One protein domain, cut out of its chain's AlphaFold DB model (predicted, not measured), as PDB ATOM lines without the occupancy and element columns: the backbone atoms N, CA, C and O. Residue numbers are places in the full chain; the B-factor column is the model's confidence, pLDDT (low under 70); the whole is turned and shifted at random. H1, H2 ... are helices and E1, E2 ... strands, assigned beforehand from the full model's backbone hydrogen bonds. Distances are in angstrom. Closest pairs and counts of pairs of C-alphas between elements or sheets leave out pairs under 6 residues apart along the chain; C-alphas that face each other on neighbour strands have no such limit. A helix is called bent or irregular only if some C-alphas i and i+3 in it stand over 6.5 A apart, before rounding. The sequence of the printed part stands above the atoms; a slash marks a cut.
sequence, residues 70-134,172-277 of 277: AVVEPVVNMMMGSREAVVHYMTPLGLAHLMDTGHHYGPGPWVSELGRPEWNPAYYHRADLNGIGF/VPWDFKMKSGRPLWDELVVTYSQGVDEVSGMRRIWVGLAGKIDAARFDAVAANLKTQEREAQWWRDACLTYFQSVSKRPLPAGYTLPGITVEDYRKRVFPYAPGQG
ATOM      1  N   ALA A  70     -17.272   3.730  54.985       98.38
ATOM      2  CA  ALA A  70     -17.939   2.956  53.941       98.38
ATOM      3  C   ALA A  70     -19.430   2.675  54.224       98.38
ATOM      4  O   ALA A  70     -20.104   2.094  53.372       98.38
ATOM      5  N   VAL A  71     -19.932   3.064  55.401       98.75
ATOM      6  CA  VAL A  71     -21.359   3.117  55.761       98.75
ATOM      7  C   VAL A  71     -21.827   4.566  55.856       98.75
ATOM      8  O   VAL A  71     -22.849   4.925  55.276       98.75
ATOM      9  N   VAL A  72     -21.058   5.410  56.549       98.88
ATOM     10  CA  VAL A  72     -21.432   6.800  56.837       98.88
ATOM     11  C   VAL A  72     -21.639   7.613  55.563       98.88
ATOM     12  O   VAL A  72     -22.692   8.223  55.406       98.88
ATOM     13  N   GLU A  73     -20.677   7.628  54.638       98.69
ATOM     14  CA  GLU A  73     -20.777   8.503  53.463       98.69
ATOM     15  C   GLU A  73     -21.907   8.088  52.497       98.69
ATOM     16  O   GLU A  73     -22.644   8.969  52.054       98.69
ATOM     17  N   PRO A  74     -22.151   6.790  52.212       98.75
ATOM     18  CA  PRO A  74     -23.343   6.372  51.469       98.75
ATOM     19  C   PRO A  74     -24.663   6.803  52.126       98.75
ATOM     20  O   PRO A  74     -25.544   7.319  51.437       98.75
ATOM     21  N   VAL A  75     -24.791   6.650  53.450       98.75
ATOM     22  CA  VAL A  75     -25.983   7.086  54.198       98.75
ATOM     23  C   VAL A  75     -26.168   8.600  54.091       98.75
ATOM     24  O   VAL A  75     -27.260   9.062  53.764       98.75
ATOM     25  N   VAL A  76     -25.105   9.380  54.297       98.81
ATOM     26  CA  VAL A  76     -25.151  10.846  54.185       98.81
ATOM     27  C   VAL A  76     -25.531  11.275  52.769       98.81
ATOM     28  O   VAL A  76     -26.381  12.150  52.611       98.81
ATOM     29  N   ASN A  77     -24.971  10.641  51.736       98.19
ATOM     30  CA  ASN A  77     -25.316  10.934  50.344       98.19
ATOM     31  C   ASN A  77     -26.802  10.686  50.059       98.19
ATOM     32  O   ASN A  77     -27.450  11.518  49.423       98.19
ATOM     33  N   MET A  78     -27.360   9.587  50.577       98.19
ATOM     34  CA  MET A  78     -28.791   9.303  50.484       98.19
ATOM     35  C   MET A  78     -29.627  10.396  51.172       98.19
ATOM     36  O   MET A  78     -30.572  10.916  50.584       98.19
ATOM     37  N   MET A  79     -29.246  10.804  52.387       98.62
ATOM     38  CA  MET A  79     -29.948  11.843  53.154       98.62
ATOM     39  C   MET A  79     -29.905  13.220  52.483       98.62
ATOM     40  O   MET A  79     -30.886  13.955  52.528       98.62
ATOM     41  N   MET A  80     -28.780  13.601  51.874       98.25
ATOM     42  CA  MET A  80     -28.647  14.918  51.240       98.25
ATOM     43  C   MET A  80     -29.474  15.047  49.956       98.25
ATOM     44  O   MET A  80     -29.880  16.155  49.616       98.25
ATOM     45  N   GLY A  81     -29.748  13.936  49.264       97.38
ATOM     46  CA  GLY A  81     -30.614  13.919  48.080       97.38
ATOM     47  C   GLY A  81     -32.106  13.739  48.384       97.38
ATOM     48  O   GLY A  81     -32.945  14.129  47.574       97.38
ATOM     49  N   SER A  82     -32.460  13.175  49.543       98.44
ATOM     50  CA  SER A  82     -33.819  12.675  49.797       98.44
ATOM     51  C   SER A  82     -34.897  13.760  49.778       98.44
ATOM     52  O   SER A  82     -35.965  13.548  49.207       98.44
ATOM     53  N   ARG A  83     -34.626  14.940  50.352       98.50
ATOM     54  CA  ARG A  83     -35.594  16.047  50.378       98.50
ATOM     55  C   ARG A  83     -35.944  16.523  48.975       98.50
ATOM     56  O   ARG A  83     -37.114  16.776  48.700       98.50
ATOM     57  N   GLU A  84     -34.947  16.684  48.108       98.50
ATOM     58  CA  GLU A  84     -35.198  17.196  46.760       98.50
ATOM     59  C   GLU A  84     -35.879  16.145  45.881       98.50
ATOM     60  O   GLU A  84     -36.748  16.516  45.100       98.50
ATOM     61  N   ALA A  85     -35.622  14.850  46.107       98.75
ATOM     62  CA  ALA A  85     -36.379  13.779  45.458       98.75
ATOM     63  C   ALA A  85     -37.886  13.912  45.704       98.75
ATOM     64  O   ALA A  85     -38.669  13.894  44.756       98.75
ATOM     65  N   VAL A  86     -38.287  14.149  46.959       98.44
ATOM     66  CA  VAL A  86     -39.690  14.402  47.332       98.44
ATOM     67  C   VAL A  86     -40.254  15.616  46.592       98.44
ATOM     68  O   VAL A  86     -41.353  15.551  46.046       98.44
ATOM     69  N   VAL A  87     -39.499  16.716  46.527       98.69
ATOM     70  CA  VAL A  87     -39.910  17.909  45.767       98.69
ATOM     71  C   VAL A  87     -40.105  17.567  44.294       98.69
ATOM     72  O   VAL A  87     -41.124  17.946  43.723       98.69
ATOM     73  N   HIS A  88     -39.172  16.832  43.692       98.88
ATOM     74  CA  HIS A  88     -39.209  16.465  42.285       98.88
ATOM     75  C   HIS A  88     -40.419  15.600  41.934       98.88
ATOM     76  O   HIS A  88     -41.123  15.933  40.983       98.88
ATOM     77  N   TYR A  89     -40.708  14.542  42.702       98.69
ATOM     78  CA  TYR A  89     -41.841  13.663  42.393       98.69
ATOM     79  C   TYR A  89     -43.195  14.170  42.914       98.69
ATOM     80  O   TYR A  89     -44.213  13.635  42.489       98.69
ATOM     81  N   MET A  90     -43.257  15.185  43.789       98.62
ATOM     82  CA  MET A  90     -44.532  15.743  44.278       98.62
ATOM     83  C   MET A  90     -44.860  17.113  43.683       98.62
ATOM     84  O   MET A  90     -45.900  17.275  43.040       98.62
ATOM     85  N   THR A  91     -44.007  18.114  43.912       98.38
ATOM     86  CA  THR A  91     -44.312  19.533  43.664       98.38
ATOM     87  C   THR A  91     -43.087  20.315  43.149       98.38
ATOM     88  O   THR A  91     -42.592  21.219  43.833       98.38
ATOM     89  N   PRO A  92     -42.563  19.988  41.956       98.62
ATOM     90  CA  PRO A  92     -41.369  20.629  41.415       98.62
ATOM     91  C   PRO A  92     -41.644  22.042  40.877       98.62
ATOM     92  O   PRO A  92     -42.789  22.460  40.710       98.62
ATOM     93  N   LEU A  93     -40.575  22.780  40.557       98.69
ATOM     94  CA  LEU A  93     -40.619  24.064  39.829       98.69
ATOM     95  C   LEU A  93     -41.436  25.189  40.508       98.69
ATOM     96  O   LEU A  93     -41.835  26.165  39.873       98.69
ATOM     97  N   GLY A  94     -41.695  25.068  41.811       98.56
ATOM     98  CA  GLY A  94     -42.517  26.009  42.576       98.56
ATOM     99  C   GLY A  94     -44.006  25.657  42.618       98.56
ATOM    100  O   GLY A  94     -44.794  26.452  43.132       98.56
ATOM    101  N   LEU A  95     -44.399  24.483  42.109       98.81
ATOM    102  CA  LEU A  95     -45.697  23.897  42.439       98.81
ATOM    103  C   LEU A  95     -45.809  23.702  43.952       98.81
ATOM    104  O   LEU A  95     -44.818  23.546  44.664       98.81
ATOM    105  N   ALA A  96     -47.039  23.709  44.446       96.88
ATOM    106  CA  ALA A  96     -47.333  23.519  45.855       96.88
ATOM    107  C   ALA A  96     -48.722  22.909  46.014       96.88
ATOM    108  O   ALA A  96     -49.574  23.080  45.142       96.88
ATOM    109  N   HIS A  97     -48.941  22.258  47.158       97.06
ATOM    110  CA  HIS A  97     -50.262  21.809  47.594       97.06
ATOM    111  C   HIS A  97     -50.963  20.910  46.559       97.06
ATOM    112  O   HIS A  97     -52.093  21.166  46.166       97.06
ATOM    113  N   LEU A  98     -50.283  19.859  46.089       98.00
ATOM    114  CA  LEU A  98     -50.836  18.898  45.119       98.00
ATOM    115  C   LEU A  98     -51.312  17.595  45.766       98.00
ATOM    116  O   LEU A  98     -51.491  16.596  45.076       98.00
ATOM    117  N   MET A  99     -51.474  17.591  47.086       96.06
ATOM    118  CA  MET A  99     -51.928  16.434  47.842       96.06
ATOM    119  C   MET A  99     -53.445  16.295  47.764       96.06
ATOM    120  O   MET A  99     -54.166  17.289  47.690       96.06
ATOM    121  N   ASP A 100     -53.913  15.055  47.815       91.81
ATOM    122  CA  ASP A 100     -55.326  14.763  47.983       91.81
ATOM    123  C   ASP A 100     -55.799  15.146  49.391       91.81
ATOM    124  O   ASP A 100     -55.026  15.175  50.358       91.81
ATOM    125  N   THR A 101     -57.076  15.494  49.490       85.69
ATOM    126  CA  THR A 101     -57.634  16.192  50.650       85.69
ATOM    127  C   THR A 101     -57.901  15.250  51.819       85.69
ATOM    128  O   THR A 101     -58.270  14.091  51.653       85.69
ATOM    129  N   GLY A 102     -57.724  15.767  53.034       83.94
ATOM    130  CA  GLY A 102     -57.960  15.044  54.282       83.94
ATOM    131  C   GLY A 102     -56.711  14.310  54.754       83.94
ATOM    132  O   GLY A 102     -56.210  14.606  55.831       83.94
ATOM    133  N   HIS A 103     -56.169  13.403  53.936       85.31
ATOM    134  CA  HIS A 103     -55.058  12.546  54.366       85.31
ATOM    135  C   HIS A 103     -53.661  13.020  53.945       85.31
ATOM    136  O   HIS A 103     -52.656  12.580  54.498       85.31
ATOM    137  N   HIS A 104     -53.556  13.856  52.909       92.19
ATOM    138  CA  HIS A 104     -52.302  14.396  52.361       92.19
ATOM    139  C   HIS A 104     -51.232  13.372  51.894       92.19
ATOM    140  O   HIS A 104     -50.175  13.767  51.412       92.19
ATOM    141  N   TYR A 105     -51.500  12.065  52.001       90.19
ATOM    142  CA  TYR A 105     -50.613  10.970  51.580       90.19
ATOM    143  C   TYR A 105     -50.339  10.888  50.063       90.19
ATOM    144  O   TYR A 105     -49.200  10.689  49.640       90.19
ATOM    145  N   GLY A 106     -51.382  11.023  49.242       94.25
ATOM    146  CA  GLY A 106     -51.330  10.796  47.794       94.25
ATOM    147  C   GLY A 106     -51.541  12.060  46.957       94.25
ATOM    148  O   GLY A 106     -51.937  13.087  47.512       94.25
ATOM    149  N   PRO A 107     -51.304  11.996  45.634       97.12
ATOM    150  CA  PRO A 107     -51.568  13.087  44.700       97.12
ATOM    151  C   PRO A 107     -53.065  13.367  44.559       97.12
ATOM    152  O   PRO A 107     -53.854  12.451  44.345       97.12
ATOM    153  N   GLY A 108     -53.425  14.647  44.575       97.25
ATOM    154  CA  GLY A 108     -54.761  15.160  44.277       97.25
ATOM    155  C   GLY A 108     -54.743  16.496  43.525       97.25
ATOM    156  O   GLY A 108     -55.506  17.390  43.881       97.25
ATOM    157  N   PRO A 109     -53.915  16.691  42.477       98.12
ATOM    158  CA  PRO A 109     -53.812  17.980  41.784       98.12
ATOM    159  C   PRO A 109     -55.129  18.428  41.123       98.12
ATOM    160  O   PRO A 109     -55.297  19.597  40.806       98.12
ATOM    161  N   TRP A 110     -56.082  17.515  40.931       97.75
ATOM    162  CA  TRP A 110     -57.403  17.792  40.369       97.75
ATOM    163  C   TRP A 110     -58.421  18.375  41.353       97.75
ATOM    164  O   TRP A 110     -59.499  18.765  40.907       97.75
ATOM    165  N   VAL A 111     -58.141  18.389  42.658       97.06
ATOM    166  CA  VAL A 111     -59.124  18.820  43.660       97.06
ATOM    167  C   VAL A 111     -59.370  20.331  43.548       97.06
ATOM    168  O   VAL A 111     -58.434  21.140  43.575       97.06
ATOM    169  N   SER A 112     -60.645  20.700  43.391       96.38
ATOM    170  CA  SER A 112     -61.101  22.044  43.001       96.38
ATOM    171  C   SER A 112     -62.425  22.502  43.640       96.38
ATOM    172  O   SER A 112     -62.841  23.643  43.444       96.38
ATOM    173  N   GLU A 113     -63.086  21.628  44.395       94.81
ATOM    174  CA  GLU A 113     -64.485  21.740  44.812       94.81
ATOM    175  C   GLU A 113     -64.692  21.863  46.334       94.81
ATOM    176  O   GLU A 113     -65.825  21.804  46.816       94.81
ATOM    177  N   LEU A 114     -63.624  22.050  47.113       94.25
ATOM    178  CA  LEU A 114     -63.722  22.254  48.559       94.25
ATOM    179  C   LEU A 114     -64.309  23.622  48.905       94.25
ATOM    180  O   LEU A 114     -64.168  24.594  48.163       94.25
ATOM    181  N   GLY A 115     -64.891  23.718  50.105       92.81
ATOM    182  CA  GLY A 115     -65.621  24.903  50.568       92.81
ATOM    183  C   GLY A 115     -64.801  26.194  50.688       92.81
ATOM    184  O   GLY A 115     -65.391  27.262  50.843       92.81
ATOM    185  N   ARG A 116     -63.465  26.126  50.610       94.31
ATOM    186  CA  ARG A 116     -62.590  27.303  50.550       94.31
ATOM    187  C   ARG A 116     -61.595  27.192  49.397       94.31
ATOM    188  O   ARG A 116     -60.957  26.145  49.278       94.31
ATOM    189  N   PRO A 117     -61.404  28.243  48.578       92.81
ATOM    190  CA  PRO A 117     -60.479  28.196  47.450       92.81
ATOM    191  C   PRO A 117     -59.069  27.756  47.853       92.81
ATOM    192  O   PRO A 117     -58.509  26.880  47.211       92.81
ATOM    193  N   GLU A 118     -58.533  28.284  48.951       93.06
ATOM    194  CA  GLU A 118     -57.187  27.986  49.443       93.06
ATOM    195  C   GLU A 118     -57.005  26.562  49.986       93.06
ATOM    196  O   GLU A 118     -55.887  26.175  50.293       93.06
ATOM    197  N   TRP A 119     -58.069  25.764  50.099       95.00
ATOM    198  CA  TRP A 119     -57.945  24.334  50.399       95.00
ATOM    199  C   TRP A 119     -57.751  23.492  49.138       95.00
ATOM    200  O   TRP A 119     -57.367  22.331  49.229       95.00
ATOM    201  N   ASN A 120     -58.014  24.052  47.957       96.25
ATOM    202  CA  ASN A 120     -57.990  23.313  46.705       96.25
ATOM    203  C   ASN A 120     -56.595  23.350  46.060       96.25
ATOM    204  O   ASN A 120     -56.118  24.432  45.718       96.25
ATOM    205  N   PRO A 121     -55.962  22.202  45.767       97.19
ATOM    206  CA  PRO A 121     -54.801  22.112  44.882       97.19
ATOM    207  C   PRO A 121     -54.909  22.944  43.594       97.19
ATOM    208  O   PRO A 121     -53.981  23.689  43.257       97.19
ATOM    209  N   ALA A 122     -56.069  22.914  42.927       97.69
ATOM    210  CA  ALA A 122     -56.315  23.672  41.700       97.69
ATOM    211  C   ALA A 122     -56.177  25.194  41.853       97.69
ATOM    212  O   ALA A 122     -55.776  25.884  40.910       97.69
ATOM    213  N   TYR A 123     -56.435  25.727  43.051       97.88
ATOM    214  CA  TYR A 123     -56.265  27.149  43.349       97.88
ATOM    215  C   TYR A 123     -54.800  27.593  43.278       97.88
ATOM    216  O   TYR A 123     -54.514  28.721  42.861       97.88
ATOM    217  N   TYR A 124     -53.872  26.719  43.680       98.38
ATOM    218  CA  TYR A 124     -52.447  27.028  43.728       98.38
ATOM    219  C   TYR A 124     -51.796  26.930  42.358       98.38
ATOM    220  O   TYR A 124     -51.099  27.858  41.956       98.38
ATOM    221  N   HIS A 125     -52.014  25.825  41.644       98.62
ATOM    222  CA  HIS A 125     -51.300  25.591  40.394       98.62
ATOM    223  C   HIS A 125     -51.936  26.311  39.194       98.62
ATOM    224  O   HIS A 125     -51.227  26.571  38.230       98.62
ATOM    225  N   ARG A 126     -53.246  26.623  39.216       98.56
ATOM    226  CA  ARG A 126     -53.980  27.355  38.152       98.56
ATOM    227  C   ARG A 126     -53.642  26.906  36.722       98.56
ATOM    228  O   ARG A 126     -53.393  27.722  35.836       98.56
ATOM    229  N   ALA A 127     -53.585  25.594  36.521       98.75
ATOM    230  CA  ALA A 127     -53.260  25.028  35.219       98.75
ATOM    231  C   ALA A 127     -54.466  25.180  34.293       98.75
ATOM    232  O   ALA A 127     -55.587  24.853  34.679       98.75
ATOM    233  N   ASP A 128     -54.217  25.620  33.068       98.50
ATOM    234  CA  ASP A 128     -55.194  25.673  31.987       98.50
ATOM    235  C   ASP A 128     -54.533  25.287  30.651       98.50
ATOM    236  O   ASP A 128     -53.400  24.798  30.610       98.50
ATOM    237  N   LEU A 129     -55.243  25.466  29.533       98.44
ATOM    238  CA  LEU A 129     -54.710  25.162  28.200       98.44
ATOM    239  C   LEU A 129     -53.471  25.998  27.836       98.44
ATOM    240  O   LEU A 129     -52.648  25.558  27.035       98.44
ATOM    241  N   ASN A 130     -53.334  27.196  28.405       98.38
ATOM    242  CA  ASN A 130     -52.313  28.163  28.028       98.38
ATOM    243  C   ASN A 130     -51.067  28.052  28.909       98.38
ATOM    244  O   ASN A 130     -49.959  28.201  28.393       98.38
ATOM    245  N   GLY A 131     -51.218  27.751  30.200       98.75
ATOM    246  CA  GLY A 131     -50.092  27.693  31.125       98.75
ATOM    247  C   GLY A 131     -50.411  27.140  32.508       98.75
ATOM    248  O   GLY A 131     -51.448  26.519  32.742       98.75
ATOM    249  N   ILE A 132     -49.477  27.367  33.429       98.94
ATOM    250  CA  ILE A 132     -49.541  26.933  34.828       98.94
ATOM    251  C   ILE A 132     -48.757  27.906  35.721       98.94
ATOM    252  O   ILE A 132     -47.855  28.605  35.259       98.94
ATOM    253  N   GLY A 133     -49.086  27.921  37.010       98.81
ATOM    254  CA  GLY A 133     -48.434  28.701  38.057       98.81
ATOM    255  C   GLY A 133     -49.346  29.788  38.620       98.81
ATOM    256  O   GLY A 133     -50.509  29.903  38.251       98.81
ATOM    257  N   PHE A 134     -48.850  30.603  39.542       98.69
ATOM    258  CA  PHE A 134     -49.654  31.649  40.176       98.69
ATOM    259  C   PHE A 134     -48.955  32.995  40.029       98.69
ATOM    260  O   PHE A 134     -47.884  33.192  40.594       98.69
ATOM    261  N   VAL A 172     -46.982  31.054  33.817       98.81
ATOM    262  CA  VAL A 172     -46.204  31.063  32.570       98.81
ATOM    263  C   VAL A 172     -46.785  30.075  31.566       98.81
ATOM    264  O   VAL A 172     -47.356  29.053  31.962       98.81
ATOM    265  N   PRO A 173     -46.648  30.351  30.256       98.81
ATOM    266  CA  PRO A 173     -47.172  29.457  29.245       98.81
ATOM    267  C   PRO A 173     -46.390  28.144  29.209       98.81
ATOM    268  O   PRO A 173     -45.208  28.082  29.547       98.81
ATOM    269  N   TRP A 174     -47.032  27.075  28.748       98.88
ATOM    270  CA  TRP A 174     -46.418  25.743  28.700       98.88
ATOM    271  C   TRP A 174     -45.175  25.630  27.800       98.88
ATOM    272  O   TRP A 174     -44.395  24.688  27.942       98.88
ATOM    273  N   ASP A 175     -44.997  26.554  26.853       98.62
ATOM    274  CA  ASP A 175     -43.829  26.653  25.973       98.62
ATOM    275  C   ASP A 175     -42.732  27.587  26.511       98.62
ATOM    276  O   ASP A 175     -41.703  27.769  25.850       98.62
ATOM    277  N   PHE A 176     -42.916  28.135  27.720       98.81
ATOM    278  CA  PHE A 176     -41.910  28.932  28.407       98.81
ATOM    279  C   PHE A 176     -40.579  28.176  28.454       98.81
ATOM    280  O   PHE A 176     -40.518  27.013  28.852       98.81
ATOM    281  N   LYS A 177     -39.509  28.834  28.004       98.56
ATOM    282  CA  LYS A 177     -38.185  28.225  27.896       98.56
ATOM    283  C   LYS A 177     -37.487  28.217  29.247       98.56
ATOM    284  O   LYS A 177     -37.090  29.268  29.748       98.56
ATOM    285  N   MET A 178     -37.318  27.014  29.780       98.50
ATOM    286  CA  MET A 178     -36.565  26.732  30.996       98.50
ATOM    287  C   MET A 178     -35.062  26.912  30.745       98.50
ATOM    288  O   MET A 178     -34.608  26.963  29.598       98.50
ATOM    289  N   LYS A 179     -34.259  26.981  31.806       97.50
ATOM    290  CA  LYS A 179     -32.793  27.127  31.757       97.50
ATOM    291  C   LYS A 179     -32.113  25.965  31.040       97.50
ATOM    292  O   LYS A 179     -31.057  26.153  30.445       97.50
ATOM    293  N   SER A 180     -32.738  24.791  31.044       97.75
ATOM    294  CA  SER A 180     -32.329  23.625  30.253       97.75
ATOM    295  C   SER A 180     -32.514  23.805  28.735       97.75
ATOM    296  O   SER A 180     -32.007  23.003  27.955       97.75
ATOM    297  N   GLY A 181     -33.280  24.814  28.301       98.00
ATOM    298  CA  GLY A 181     -33.730  25.016  26.920       98.00
ATOM    299  C   GLY A 181     -35.025  24.271  26.554       98.00
ATOM    300  O   GLY A 181     -35.614  24.540  25.494       98.00
ATOM    301  N   ARG A 182     -35.506  23.368  27.420       98.50
ATOM    302  CA  ARG A 182     -36.789  22.672  27.247       98.50
ATOM    303  C   ARG A 182     -37.967  23.637  27.446       98.50
ATOM    304  O   ARG A 182     -37.841  24.617  28.183       98.50
ATOM    305  N   PRO A 183     -39.109  23.415  26.769       98.69
ATOM    306  CA  PRO A 183     -40.353  24.061  27.174       98.69
ATOM    307  C   PRO A 183     -40.762  23.571  28.574       98.69
ATOM    308  O   PRO A 183     -40.451  22.441  28.949       98.69
ATOM    309  N   LEU A 184     -41.483  24.403  29.327       98.88
ATOM    310  CA  LEU A 184     -41.930  24.111  30.691       98.88
ATOM    311  C   LEU A 184     -42.635  22.757  30.822       98.88
ATOM    312  O   LEU A 184     -42.390  22.042  31.787       98.88
ATOM    313  N   TRP A 185     -43.489  22.396  29.861       98.88
ATOM    314  CA  TRP A 185     -44.160  21.093  29.867       98.88
ATOM    315  C   TRP A 185     -43.169  19.918  29.886       98.88
ATOM    316  O   TRP A 185     -43.296  19.015  30.712       98.88
ATOM    317  N   ASP A 186     -42.158  19.952  29.020       98.81
ATOM    318  CA  ASP A 186     -41.157  18.889  28.942       98.81
ATOM    319  C   ASP A 186     -40.287  18.876  30.203       98.81
ATOM    320  O   ASP A 186     -39.977  17.806  30.717       98.81
ATOM    321  N   GLU A 187     -39.923  20.052  30.729       98.88
ATOM    322  CA  GLU A 187     -39.187  20.144  31.995       98.88
ATOM    323  C   GLU A 187     -39.984  19.526  33.141       98.88
ATOM    324  O   GLU A 187     -39.436  18.727  33.888       98.88
ATOM    325  N   LEU A 188     -41.285  19.812  33.234       98.88
ATOM    326  CA  LEU A 188     -42.158  19.244  34.257       98.88
ATOM    327  C   LEU A 188     -42.161  17.707  34.197       98.88
ATOM    328  O   LEU A 188     -41.983  17.052  35.223       98.88
ATOM    329  N   VAL A 189     -42.308  17.126  32.999       98.88
ATOM    330  CA  VAL A 189     -42.260  15.666  32.790       98.88
ATOM    331  C   VAL A 189     -40.912  15.079  33.210       98.88
ATOM    332  O   VAL A 189     -40.872  14.045  33.890       98.88
ATOM    333  N   VAL A 190     -39.814  15.732  32.820       98.81
ATOM    334  CA  VAL A 190     -38.450  15.314  33.165       98.81
ATOM    335  C   VAL A 190     -38.245  15.370  34.676       98.81
ATOM    336  O   VAL A 190     -37.810  14.374  35.245       98.81
ATOM    337  N   THR A 191     -38.604  16.470  35.342       98.81
ATOM    338  CA  THR A 191     -38.389  16.648  36.784       98.81
ATOM    339  C   THR A 191     -39.212  15.663  37.617       98.81
ATOM    340  O   THR A 191     -38.664  15.039  38.521       98.81
ATOM    341  N   TYR A 192     -40.489  15.434  37.285       98.88
ATOM    342  CA  TYR A 192     -41.287  14.407  37.970       98.88
ATOM    343  C   TYR A 192     -40.656  13.017  37.850       98.88
ATOM    344  O   TYR A 192     -40.626  12.258  38.817       98.88
ATOM    345  N   SER A 193     -40.144  12.683  36.664       98.75
ATOM    346  CA  SER A 193     -39.513  11.382  36.420       98.75
ATOM    347  C   SER A 193     -38.153  11.267  37.119       98.75
ATOM    348  O   SER A 193     -37.863  10.231  37.709       98.75
ATOM    349  N   GLN A 194     -37.370  12.350  37.152       98.69
ATOM    350  CA  GLN A 194     -36.116  12.434  37.900       98.69
ATOM    351  C   GLN A 194     -36.326  12.133  39.391       98.69
ATOM    352  O   GLN A 194     -35.519  11.418  39.979       98.69
ATOM    353  N   GLY A 195     -37.420  12.609  39.996       98.81
ATOM    354  CA  GLY A 195     -37.735  12.291  41.392       98.81
ATOM    355  C   GLY A 195     -37.881  10.785  41.644       98.81
ATOM    356  O   GLY A 195     -37.435  10.286  42.676       98.81
ATOM    357  N   VAL A 196     -38.439  10.031  40.689       98.81
ATOM    358  CA  VAL A 196     -38.520   8.560  40.769       98.81
ATOM    359  C   VAL A 196     -37.129   7.931  40.654       98.81
ATOM    360  O   VAL A 196     -36.767   7.072  41.463       98.81
ATOM    361  N   ASP A 197     -36.321   8.392  39.696       98.75
ATOM    362  CA  ASP A 197     -34.953   7.904  39.487       98.75
ATOM    363  C   ASP A 197     -34.059   8.142  40.714       98.75
ATOM    364  O   ASP A 197     -33.231   7.292  41.062       98.75
ATOM    365  N   GLU A 198     -34.250   9.267  41.404       98.88
ATOM    366  CA  GLU A 198     -33.553   9.610  42.642       98.88
ATOM    367  C   GLU A 198     -33.909   8.636  43.772       98.88
ATOM    368  O   GLU A 198     -32.996   8.112  44.418       98.88
ATOM    369  N   VAL A 199     -35.191   8.288  43.963       98.81
ATOM    370  CA  VAL A 199     -35.589   7.248  44.937       98.81
ATOM    371  C   VAL A 199     -35.014   5.884  44.560       98.81
ATOM    372  O   VAL A 199     -34.499   5.163  45.421       98.81
ATOM    373  N   SER A 200     -35.011   5.542  43.273       98.75
ATOM    374  CA  SER A 200     -34.357   4.328  42.780       98.75
ATOM    375  C   SER A 200     -32.851   4.321  43.093       98.75
ATOM    376  O   SER A 200     -32.276   3.300  43.481       98.75
ATOM    377  N   GLY A 201     -32.197   5.481  42.985       98.75
ATOM    378  CA  GLY A 201     -30.814   5.701  43.404       98.75
ATOM    379  C   GLY A 201     -30.604   5.454  44.894       98.75
ATOM    380  O   GLY A 201     -29.708   4.691  45.259       98.75
ATOM    381  N   MET A 202     -31.465   6.015  45.747       98.81
ATOM    382  CA  MET A 202     -31.434   5.789  47.198       98.81
ATOM    383  C   MET A 202     -31.553   4.299  47.543       98.81
ATOM    384  O   MET A 202     -30.778   3.782  48.346       98.81
ATOM    385  N   ARG A 203     -32.444   3.568  46.862       98.56
ATOM    386  CA  ARG A 203     -32.567   2.109  47.011       98.56
ATOM    387  C   ARG A 203     -31.278   1.370  46.676       98.56
ATOM    388  O   ARG A 203     -30.877   0.487  47.430       98.56
ATOM    389  N   ARG A 204     -30.625   1.713  45.560       98.69
ATOM    390  CA  ARG A 204     -29.349   1.092  45.162       98.69
ATOM    391  C   ARG A 204     -28.249   1.358  46.185       98.69
ATOM    392  O   ARG A 204     -27.507   0.437  46.515       98.69
ATOM    393  N   ILE A 205     -28.175   2.585  46.706       98.62
ATOM    394  CA  ILE A 205     -27.237   2.948  47.776       98.62
ATOM    395  C   ILE A 205     -27.484   2.070  49.005       98.62
ATOM    396  O   ILE A 205     -26.547   1.441  49.491       98.62
ATOM    397  N   TRP A 206     -28.735   1.983  49.472       98.75
ATOM    398  CA  TRP A 206     -29.073   1.203  50.663       98.75
ATOM    399  C   TRP A 206     -28.765  -0.283  50.488       98.75
ATOM    400  O   TRP A 206     -28.104  -0.864  51.338       98.75
ATOM    401  N   VAL A 207     -29.139  -0.891  49.356       98.44
ATOM    402  CA  VAL A 207     -28.822  -2.301  49.057       98.44
ATOM    403  C   VAL A 207     -27.312  -2.569  49.100       98.44
ATOM    404  O   VAL A 207     -26.892  -3.617  49.589       98.44
ATOM    405  N   GLY A 208     -26.484  -1.617  48.660       98.50
ATOM    406  CA  GLY A 208     -25.022  -1.714  48.734       98.50
ATOM    407  C   GLY A 208     -24.444  -1.758  50.157       98.50
ATOM    408  O   GLY A 208     -23.265  -2.070  50.322       98.50
ATOM    409  N   LEU A 209     -25.251  -1.471  51.183       98.62
ATOM    410  CA  LEU A 209     -24.874  -1.547  52.600       98.62
ATOM    411  C   LEU A 209     -25.230  -2.891  53.257       98.62
ATOM    412  O   LEU A 209     -25.021  -3.051  54.461       98.62
ATOM    413  N   ALA A 210     -25.744  -3.862  52.493       98.00
ATOM    414  CA  ALA A 210     -26.081  -5.188  53.004       98.00
ATOM    415  C   ALA A 210     -24.896  -5.826  53.753       98.00
ATOM    416  O   ALA A 210     -23.754  -5.803  53.292       98.00
ATOM    417  N   GLY A 211     -25.172  -6.382  54.935       97.88
ATOM    418  CA  GLY A 211     -24.158  -6.981  55.808       97.88
ATOM    419  C   GLY A 211     -23.298  -5.985  56.597       97.88
ATOM    420  O   GLY A 211     -22.498  -6.420  57.422       97.88
ATOM    421  N   LYS A 212     -23.461  -4.668  56.391       98.31
ATOM    422  CA  LYS A 212     -22.800  -3.613  57.187       98.31
ATOM    423  C   LYS A 212     -23.727  -2.921  58.191       98.31
ATOM    424  O   LYS A 212     -23.252  -2.188  59.052       98.31
ATOM    425  N   ILE A 213     -25.031  -3.145  58.060       98.38
ATOM    426  CA  ILE A 213     -26.094  -2.713  58.974       98.38
ATOM    427  C   ILE A 213     -26.721  -3.978  59.571       98.38
ATOM    428  O   ILE A 213     -26.736  -5.022  58.914       98.38
ATOM    429  N   ASP A 214     -27.224  -3.914  60.805       98.19
ATOM    430  CA  ASP A 214     -27.973  -5.035  61.375       98.19
ATOM    431  C   ASP A 214     -29.203  -5.372  60.521       98.19
ATOM    432  O   ASP A 214     -29.854  -4.493  59.955       98.19
ATOM    433  N   ALA A 215     -29.518  -6.665  60.436       98.38
ATOM    434  CA  ALA A 215     -30.516  -7.173  59.499       98.38
ATOM    435  C   ALA A 215     -31.900  -6.535  59.690       98.38
ATOM    436  O   ALA A 215     -32.540  -6.161  58.714       98.38
ATOM    437  N   ALA A 216     -32.338  -6.346  60.940       98.25
ATOM    438  CA  ALA A 216     -33.673  -5.836  61.231       98.25
ATOM    439  C   ALA A 216     -33.881  -4.415  60.684       98.25
ATOM    440  O   ALA A 216     -34.846  -4.171  59.957       98.25
ATOM    441  N   ARG A 217     -32.968  -3.482  60.986       98.44
ATOM    442  CA  ARG A 217     -33.072  -2.105  60.474       98.44
ATOM    443  C   ARG A 217     -32.749  -2.013  58.986       98.44
ATOM    444  O   ARG A 217     -33.353  -1.209  58.278       98.44
ATOM    445  N   PHE A 218     -31.841  -2.855  58.488       98.81
ATOM    446  CA  PHE A 218     -31.579  -2.963  57.054       98.81
ATOM    447  C   PHE A 218     -32.852  -3.302  56.270       98.81
ATOM    448  O   PHE A 218     -33.204  -2.581  55.330       98.81
ATOM    449  N   ASP A 219     -33.559  -4.352  56.684       98.69
ATOM    450  CA  ASP A 219     -34.774  -4.829  56.025       98.69
ATOM    451  C   ASP A 219     -35.921  -3.816  56.141       98.69
ATOM    452  O   ASP A 219     -36.624  -3.566  55.158       98.69
ATOM    453  N   ALA A 220     -36.073  -3.172  57.305       98.50
ATOM    454  CA  ALA A 220     -37.088  -2.143  57.524       98.50
ATOM    455  C   ALA A 220     -36.914  -0.948  56.568       98.50
ATOM    456  O   ALA A 220     -37.845  -0.572  55.850       98.50
ATOM    457  N   VAL A 221     -35.704  -0.388  56.482       98.69
ATOM    458  CA  VAL A 221     -35.418   0.731  55.569       98.69
ATOM    459  C   VAL A 221     -35.533   0.296  54.106       98.69
ATOM    460  O   VAL A 221     -36.074   1.042  53.287       98.69
ATOM    461  N   ALA A 222     -35.098  -0.920  53.757       98.81
ATOM    462  CA  ALA A 222     -35.241  -1.443  52.399       98.81
ATOM    463  C   ALA A 222     -36.720  -1.565  51.986       98.81
ATOM    464  O   ALA A 222     -37.078  -1.221  50.854       98.81
ATOM    465  N   ALA A 223     -37.590  -2.007  52.899       98.56
ATOM    466  CA  ALA A 223     -39.032  -2.066  52.681       98.56
ATOM    467  C   ALA A 223     -39.650  -0.665  52.531       98.56
ATOM    468  O   ALA A 223     -40.439  -0.444  51.607       98.56
ATOM    469  N   ASN A 224     -39.242   0.296  53.365       98.31
ATOM    470  CA  ASN A 224     -39.707   1.682  53.286       98.31
ATOM    471  C   ASN A 224     -39.314   2.345  51.964       98.31
ATOM    472  O   ASN A 224     -40.177   2.886  51.276       98.31
ATOM    473  N   LEU A 225     -38.051   2.230  51.544       98.69
ATOM    474  CA  LEU A 225     -37.603   2.752  50.250       98.69
ATOM    475  C   LEU A 225     -38.299   2.041  49.080       98.69
ATOM    476  O   LEU A 225     -38.556   2.653  48.042       98.69
ATOM    477  N   LYS A 226     -38.646   0.754  49.235       98.62
ATOM    478  CA  LYS A 226     -39.431   0.037  48.227       98.62
ATOM    479  C   LYS A 226     -40.835   0.595  48.070       98.62
ATOM    480  O   LYS A 226     -41.285   0.788  46.942       98.62
ATOM    481  N   THR A 227     -41.497   0.865  49.188       98.25
ATOM    482  CA  THR A 227     -42.772   1.579  49.197       98.25
ATOM    483  C   THR A 227     -42.603   2.967  48.587       98.25
ATOM    484  O   THR A 227     -43.311   3.272  47.636       98.25
ATOM    485  N   GLN A 228     -41.612   3.754  49.017       98.62
ATOM    486  CA  GLN A 228     -41.385   5.106  48.503       98.62
ATOM    487  C   GLN A 228     -41.195   5.143  46.981       98.62
ATOM    488  O   GLN A 228     -41.766   6.016  46.345       98.62
ATOM    489  N   GLU A 229     -40.455   4.211  46.371       98.75
ATOM    490  CA  GLU A 229     -40.291   4.189  44.904       98.75
ATOM    491  C   GLU A 229     -41.632   3.951  44.189       98.75
ATOM    492  O   GLU A 229     -41.941   4.626  43.208       98.75
ATOM    493  N   ARG A 230     -42.466   3.038  44.708       98.44
ATOM    494  CA  ARG A 230     -43.814   2.801  44.172       98.44
ATOM    495  C   ARG A 230     -44.702   4.037  44.329       98.44
ATOM    496  O   ARG A 230     -45.411   4.393  43.391       98.44
ATOM    497  N   GLU A 231     -44.667   4.681  45.492       97.56
ATOM    498  CA  GLU A 231     -45.456   5.888  45.746       97.56
ATOM    499  C   GLU A 231     -44.957   7.072  44.897       97.56
ATOM    500  O   GLU A 231     -45.772   7.800  44.342       97.56
ATOM    501  N   ALA A 232     -43.644   7.233  44.710       98.75
ATOM    502  CA  ALA A 232     -43.060   8.250  43.834       98.75
ATOM    503  C   ALA A 232     -43.500   8.055  42.376       98.75
ATOM    504  O   ALA A 232     -43.884   9.019  41.715       98.75
ATOM    505  N   GLN A 233     -43.521   6.807  41.891       98.69
ATOM    506  CA  GLN A 233     -44.058   6.479  40.569       98.69
ATOM    507  C   GLN A 233     -45.546   6.838  40.462       98.69
ATOM    508  O   GLN A 233     -45.963   7.440  39.474       98.69
ATOM    509  N   TRP A 234     -46.347   6.519  41.483       98.19
ATOM    510  CA  TRP A 234     -47.762   6.889  41.508       98.19
ATOM    511  C   TRP A 234     -47.961   8.410  41.487       98.19
ATOM    512  O   TRP A 234     -48.758   8.901  40.685       98.19
ATOM    513  N   TRP A 235     -47.221   9.152  42.309       98.69
ATOM    514  CA  TRP A 235     -47.230  10.613  42.327       98.69
ATOM    515  C   TRP A 235     -46.893  11.206  40.955       98.69
ATOM    516  O   TRP A 235     -47.664  12.008  40.423       98.69
ATOM    517  N   ARG A 236     -45.794  10.748  40.345       98.75
ATOM    518  CA  ARG A 236     -45.376  11.133  38.993       98.75
ATOM    519  C   ARG A 236     -46.486  10.874  37.974       98.75
ATOM    520  O   ARG A 236     -46.868  11.783  37.239       98.75
ATOM    521  N   ASP A 237     -47.021   9.658  37.933       98.75
ATOM    522  CA  ASP A 237     -48.009   9.271  36.926       98.75
ATOM    523  C   ASP A 237     -49.330  10.024  37.085       98.75
ATOM    524  O   ASP A 237     -49.884  10.501  36.097       98.75
ATOM    525  N   ALA A 238     -49.832  10.172  38.309       98.62
ATOM    526  CA  ALA A 238     -51.091  10.863  38.566       98.62
ATOM    527  C   ALA A 238     -51.006  12.360  38.230       98.62
ATOM    528  O   ALA A 238     -51.889  12.892  37.549       98.62
ATOM    529  N   CYS A 239     -49.928  13.031  38.651       98.81
ATOM    530  CA  CYS A 239     -49.709  14.444  38.352       98.81
ATOM    531  C   CYS A 239     -49.544  14.689  36.850       98.81
ATOM    532  O   CYS A 239     -50.196  15.578  36.299       98.81
ATOM    533  N   LEU A 240     -48.731  13.883  36.164       98.81
ATOM    534  CA  LEU A 240     -48.512  14.046  34.727       98.81
ATOM    535  C   LEU A 240     -49.743  13.680  33.894       98.81
ATOM    536  O   LEU A 240     -50.038  14.403  32.944       98.81
ATOM    537  N   THR A 241     -50.505  12.643  34.261       98.75
ATOM    538  CA  THR A 241     -51.806  12.353  33.633       98.75
ATOM    539  C   THR A 241     -52.736  13.562  33.747       98.75
ATOM    540  O   THR A 241     -53.341  13.979  32.756       98.75
ATOM    541  N   TYR A 242     -52.834  14.166  34.932       98.75
ATOM    542  CA  TYR A 242     -53.681  15.336  35.139       98.75
ATOM    543  C   TYR A 242     -53.212  16.550  34.332       98.75
ATOM    544  O   TYR A 242     -53.986  17.091  33.541       98.75
ATOM    545  N   PHE A 243     -51.948  16.959  34.452       98.81
ATOM    546  CA  PHE A 243     -51.451  18.130  33.727       98.81
ATOM    547  C   PHE A 243     -51.421  17.916  32.208       98.81
ATOM    548  O   PHE A 243     -51.641  18.868  31.459       98.81
ATOM    549  N   GLN A 244     -51.249  16.681  31.725       98.69
ATOM    550  CA  GLN A 244     -51.445  16.350  30.311       98.69
ATOM    551  C   GLN A 244     -52.907  16.537  29.895       98.69
ATOM    552  O   GLN A 244     -53.182  17.110  28.839       98.69
ATOM    553  N   SER A 245     -53.855  16.087  30.721       98.31
ATOM    554  CA  SER A 245     -55.284  16.241  30.436       98.31
ATOM    555  C   SER A 245     -55.705  17.712  30.344       98.31
ATOM    556  O   SER A 245     -56.616  18.024  29.575       98.31
ATOM    557  N   VAL A 246     -55.022  18.610  31.061       98.38
ATOM    558  CA  VAL A 246     -55.269  20.059  31.054       98.38
ATOM    559  C   VAL A 246     -54.539  20.750  29.903       98.38
ATOM    560  O   VAL A 246     -55.172  21.446  29.116       98.38
ATOM    561  N   SER A 247     -53.231  20.524  29.759       98.31
ATOM    562  CA  SER A 247     -52.390  21.182  28.746       98.31
ATOM    563  C   SER A 247     -52.623  20.678  27.320       98.31
ATOM    564  O   SER A 247     -52.280  21.368  26.361       98.31
ATOM    565  N   LYS A 248     -53.165  19.459  27.168       98.25
ATOM    566  CA  LYS A 248     -53.327  18.737  25.892       98.25
ATOM    567  C   LYS A 248     -52.015  18.531  25.124       98.25
ATOM    568  O   LYS A 248     -52.029  18.363  23.905       98.25
ATOM    569  N   ARG A 249     -50.878  18.526  25.824       97.88
ATOM    570  CA  ARG A 249     -49.555  18.349  25.215       97.88
ATOM    571  C   ARG A 249     -49.124  16.879  25.189       97.88
ATOM    572  O   ARG A 249     -49.353  16.150  26.159       97.88
ATOM    573  N   PRO A 250     -48.485  16.418  24.098       97.88
ATOM    574  CA  PRO A 250     -47.901  15.083  24.062       97.88
ATOM    575  C   PRO A 250     -46.737  14.991  25.054       97.88
ATOM    576  O   PRO A 250     -46.077  15.990  25.333       97.88
ATOM    577  N   LEU A 251     -46.468  13.797  25.582       98.06
ATOM    578  CA  LEU A 251     -45.252  13.578  26.368       98.06
ATOM    579  C   LEU A 251     -44.015  13.730  25.463       98.06
ATOM    580  O   LEU A 251     -44.076  13.342  24.291       98.06
ATOM    581  N   PRO A 252     -42.890  14.251  25.985       97.94
ATOM    582  CA  PRO A 252     -41.618  14.213  25.277       97.94
ATOM    583  C   PRO A 252     -41.185  12.770  24.975       97.94
ATOM    584  O   PRO A 252     -41.561  11.821  25.669       97.94
ATOM    585  N   ALA A 253     -40.373  12.597  23.929       96.62
ATOM    586  CA  ALA A 253     -39.878  11.284  23.517       96.62
ATOM    587  C   ALA A 253     -39.155  10.560  24.668       96.62
ATOM    588  O   ALA A 253     -38.384  11.169  25.405       96.62
ATOM    589  N   GLY A 254     -39.398   9.254  24.804       97.00
ATOM    590  CA  GLY A 254     -38.822   8.426  25.871       97.00
ATOM    591  C   GLY A 254     -39.634   8.387  27.169       97.00
ATOM    592  O   GLY A 254     -39.305   7.598  28.048       97.00
ATOM    593  N   TYR A 255     -40.716   9.166  27.280       98.06
ATOM    594  CA  TYR A 255     -41.595   9.164  28.449       98.06
ATOM    595  C   TYR A 255     -42.965   8.569  28.127       98.06
ATOM    596  O   TYR A 255     -43.593   8.902  27.123       98.06
ATOM    597  N   THR A 256     -43.459   7.717  29.023       97.00
ATOM    598  CA  THR A 256     -44.787   7.095  28.930       97.00
ATOM    599  C   THR A 256     -45.561   7.249  30.236       97.00
ATOM    600  O   THR A 256     -44.973   7.449  31.302       97.00
ATOM    601  N   LEU A 257     -46.886   7.139  30.147       97.00
ATOM    602  CA  LEU A 257     -47.810   7.047  31.279       97.00
ATOM    603  C   LEU A 257     -48.551   5.703  31.224       97.00
ATOM    604  O   LEU A 257     -48.709   5.153  30.133       97.00
ATOM    605  N   PRO A 258     -49.041   5.176  32.359       95.25
ATOM    606  CA  PRO A 258     -49.638   3.837  32.433       95.25
ATOM    607  C   PRO A 258     -51.032   3.712  31.784       95.25
ATOM    608  O   PRO A 258     -51.671   2.675  31.918       95.25
ATOM    609  N   GLY A 259     -51.541   4.757  31.120       92.81
ATOM    610  CA  GLY A 259     -52.877   4.762  30.506       92.81
ATOM    611  C   GLY A 259     -54.044   4.882  31.495       92.81
ATOM    612  O   GLY A 259     -55.198   4.790  31.087       92.81
ATOM    613  N   ILE A 260     -53.765   5.104  32.783       95.81
ATOM    614  CA  ILE A 260     -54.779   5.343  33.819       95.81
ATOM    615  C   ILE A 260     -55.331   6.763  33.660       95.81
ATOM    616  O   ILE A 260     -54.556   7.716  33.548       95.81
ATOM    617  N   THR A 261     -56.658   6.900  33.660       96.38
ATOM    618  CA  THR A 261     -57.355   8.188  33.513       96.38
ATOM    619  C   THR A 261     -57.358   9.000  34.814       96.38
ATOM    620  O   THR A 261     -57.159   8.453  35.901       96.38
ATOM    621  N   VAL A 262     -57.610  10.313  34.730       95.81
ATOM    622  CA  VAL A 262     -57.767  11.168  35.927       95.81
ATOM    623  C   VAL A 262     -58.937  10.672  36.779       95.81
ATOM    624  O   VAL A 262     -58.834  10.600  38.001       95.81
ATOM    625  N   GLU A 263     -60.036  10.276  36.140       96.38
ATOM    626  CA  GLU A 263     -61.233   9.744  36.787       96.38
ATOM    627  C   GLU A 263     -60.948   8.442  37.541       96.38
ATOM    628  O   GLU A 263     -61.493   8.234  38.622       96.38
ATOM    629  N   ASP A 264     -60.084   7.573  37.016       95.69
ATOM    630  CA  ASP A 264     -59.705   6.337  37.706       95.69
ATOM    631  C   ASP A 264     -58.735   6.587  38.865       95.69
ATOM    632  O   ASP A 264     -58.817   5.893  39.880       95.69
ATOM    633  N   TYR A 265     -57.867   7.602  38.778       95.31
ATOM    634  CA  TYR A 265     -57.089   8.046  39.938       95.31
ATOM    635  C   TYR A 265     -57.983   8.605  41.050       95.31
ATOM    636  O   TYR A 265     -57.797   8.225  42.205       95.31
ATOM    637  N   ARG A 266     -58.997   9.413  40.709       93.12
ATOM    638  CA  ARG A 266     -59.973   9.980  41.664       93.12
ATOM    639  C   ARG A 266     -60.774   8.931  42.437       93.12
ATOM    640  O   ARG A 266     -61.260   9.219  43.522       93.12
ATOM    641  N   LYS A 267     -60.954   7.730  41.881       92.00
ATOM    642  CA  LYS A 267     -61.701   6.635  42.529       92.00
ATOM    643  C   LYS A 267     -60.881   5.871  43.568       92.00
ATOM    644  O   LYS A 267     -61.439   5.014  44.251       92.00
ATOM    645  N   ARG A 268     -59.564   6.092  43.654       89.69
ATOM    646  CA  ARG A 268     -58.724   5.381  44.625       89.69
ATOM    647  C   ARG A 268     -59.077   5.832  46.039       89.69
ATOM    648  O   ARG A 268     -59.265   7.015  46.287       89.69
ATOM    649  N   VAL A 269     -59.146   4.876  46.960       82.06
ATOM    650  CA  VAL A 269     -59.484   5.122  48.365       82.06
ATOM    651  C   VAL A 269     -58.340   4.632  49.236       82.06
ATOM    652  O   VAL A 269     -57.826   3.531  49.031       82.06
ATOM    653  N   PHE A 270     -57.971   5.436  50.229       85.44
ATOM    654  CA  PHE A 270     -56.877   5.150  51.153       85.44
ATOM    655  C   PHE A 270     -57.402   5.127  52.594       85.44
ATOM    656  O   PHE A 270     -57.158   6.067  53.348       85.44
ATOM    657  N   PRO A 271     -58.137   4.072  52.996       75.31
ATOM    658  CA  PRO A 271     -58.815   4.021  54.298       75.31
ATOM    659  C   PRO A 271     -57.851   3.966  55.493       75.31
ATOM    660  O   PRO A 271     -58.263   4.150  56.630       75.31
ATOM    661  N   TYR A 272     -56.570   3.690  55.239       78.38
ATOM    662  CA  TYR A 272     -55.517   3.628  56.252       78.38
ATOM    663  C   TYR A 272     -54.485   4.750  56.092       78.38
ATOM    664  O   TYR A 272     -53.409   4.679  56.683       78.38
ATOM    665  N   ALA A 273     -54.763   5.760  55.259       76.19
ATOM    666  CA  ALA A 273     -53.866   6.900  55.159       76.19
ATOM    667  C   ALA A 273     -53.906   7.729  56.459       76.19
ATOM    668  O   ALA A 273     -54.975   7.868  57.064       76.19
ATOM    669  N   PRO A 274     -52.767   8.301  56.891       61.81
ATOM    670  CA  PRO A 274     -52.725   9.194  58.047       61.81
ATOM    671  C   PRO A 274     -53.707  10.366  57.899       61.81
ATOM    672  O   PRO A 274     -53.961  10.815  56.787       61.81
ATOM    673  N   GLY A 275     -54.238  10.891  59.008       56.44
ATOM    674  CA  GLY A 275     -55.104  12.084  58.994       56.44
ATOM    675  C   GLY A 275     -56.605  11.830  58.805       56.44
ATOM    676  O   GLY A 275     -57.364  12.789  58.726       56.44
ATOM    677  N   GLN A 276     -57.059  10.572  58.781       52.59
ATOM    678  CA  GLN A 276     -58.492  10.220  58.822       52.59
ATOM    679  C   GLN A 276     -59.068  10.103  60.254       52.59
ATOM    680  O   GLN A 276     -59.960   9.291  60.494       52.59
ATOM    681  N   GLY A 277     -58.542  10.880  61.209       40.53
ATOM    682  CA  GLY A 277     -58.934  10.862  62.628       40.53
ATOM    683  C   GLY A 277     -59.645  12.128  63.079       40.53
ATOM    684  O   GLY A 277     -59.323  13.204  62.528       40.53
TER     685      GLY A 277
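AT A GLANCE: This is residues 70 to 134 and 172 to 277 of the 277 residues of the protein "Glyco_hydro_67C domain-containing protein" of Asticcacaulis sp. AC402 (UniProt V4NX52). A long helical hairpin of H3 and H4 makes the core, and the bent helix H1 packs on it, H1a on H3 alone and H1b on both helices. Loops with the short H2 and E1 gather at the hairpin's open end, where H3 begins and H4 ends, and the short H5 packs on H4. The printed part has 171 residues, with five named helices and one named strand in the order H1, H2, E1, H3, H4, H5 along the chain; 91 residues are in named elements, and the class is mostly helix. The whole is compact, with a radius of gyration of the C-alphas of 17.5 A and spans of 52 by 45 by 28 A.

IN THESE COORDINATES: H1, residues 70 to 90, begins at C-alpha 70 (-17.939, 2.956, 53.941). By its hydrogen bonds it was assigned as one helix, but it is bent: C-alphas 80 and 83 are 7.1 A apart. Its arms are H1a, residues 70 to 80, 16.3 A, and H1b, residues 83 to 90, 10.8 A. H2 is residues 121 to 125 and E1 residues 131 to 133. H3, residues 184 to 207, is 34.7 A long; H4, residues 215 to 247, is 47.2 A and ends at C-alpha 247 (-52.390, 21.182, 28.746). H5 is residues 262 to 266.

HOW THE PARTS SIT: H4 is the hub. It forms a helical hairpin with H3, opposite ways at a shallow tilt of 9 degrees, closest at the C-alphas of Tyr 192 and Arg 236, 5.3 A. H1b touches H3 at a steep tilt of 50 degrees; the closest C-alphas, Tyr 89 and Gly 195, are 4.4 A apart. H4 touches H5 with residues 238 to 245 alone, closest at the C-alphas of Tyr 242 and Val 262, 5.9 A. H2 touches no helix. E1 pairs with no named strand, but its residues 131 to 132 pair antiparallel with residues 172 to 173. Every O i to N i+4 pair is within hydrogen-bond range in H1b, H2, H4 and H5, against 6 of 7 in H1a and 19 of 20 in H3.

THE WHOLE: The C-alphas farthest apart, Asn 130 and Asp 214, are 53.0 A apart. Residues 135 to 171 are not printed, and C-alphas 134 and 172 are 8.4 A apart across this cut. The links H1 to H2 and H4 to H5 are long. Residues 274 to 277, up to the chain's last, have pLDDT under 70.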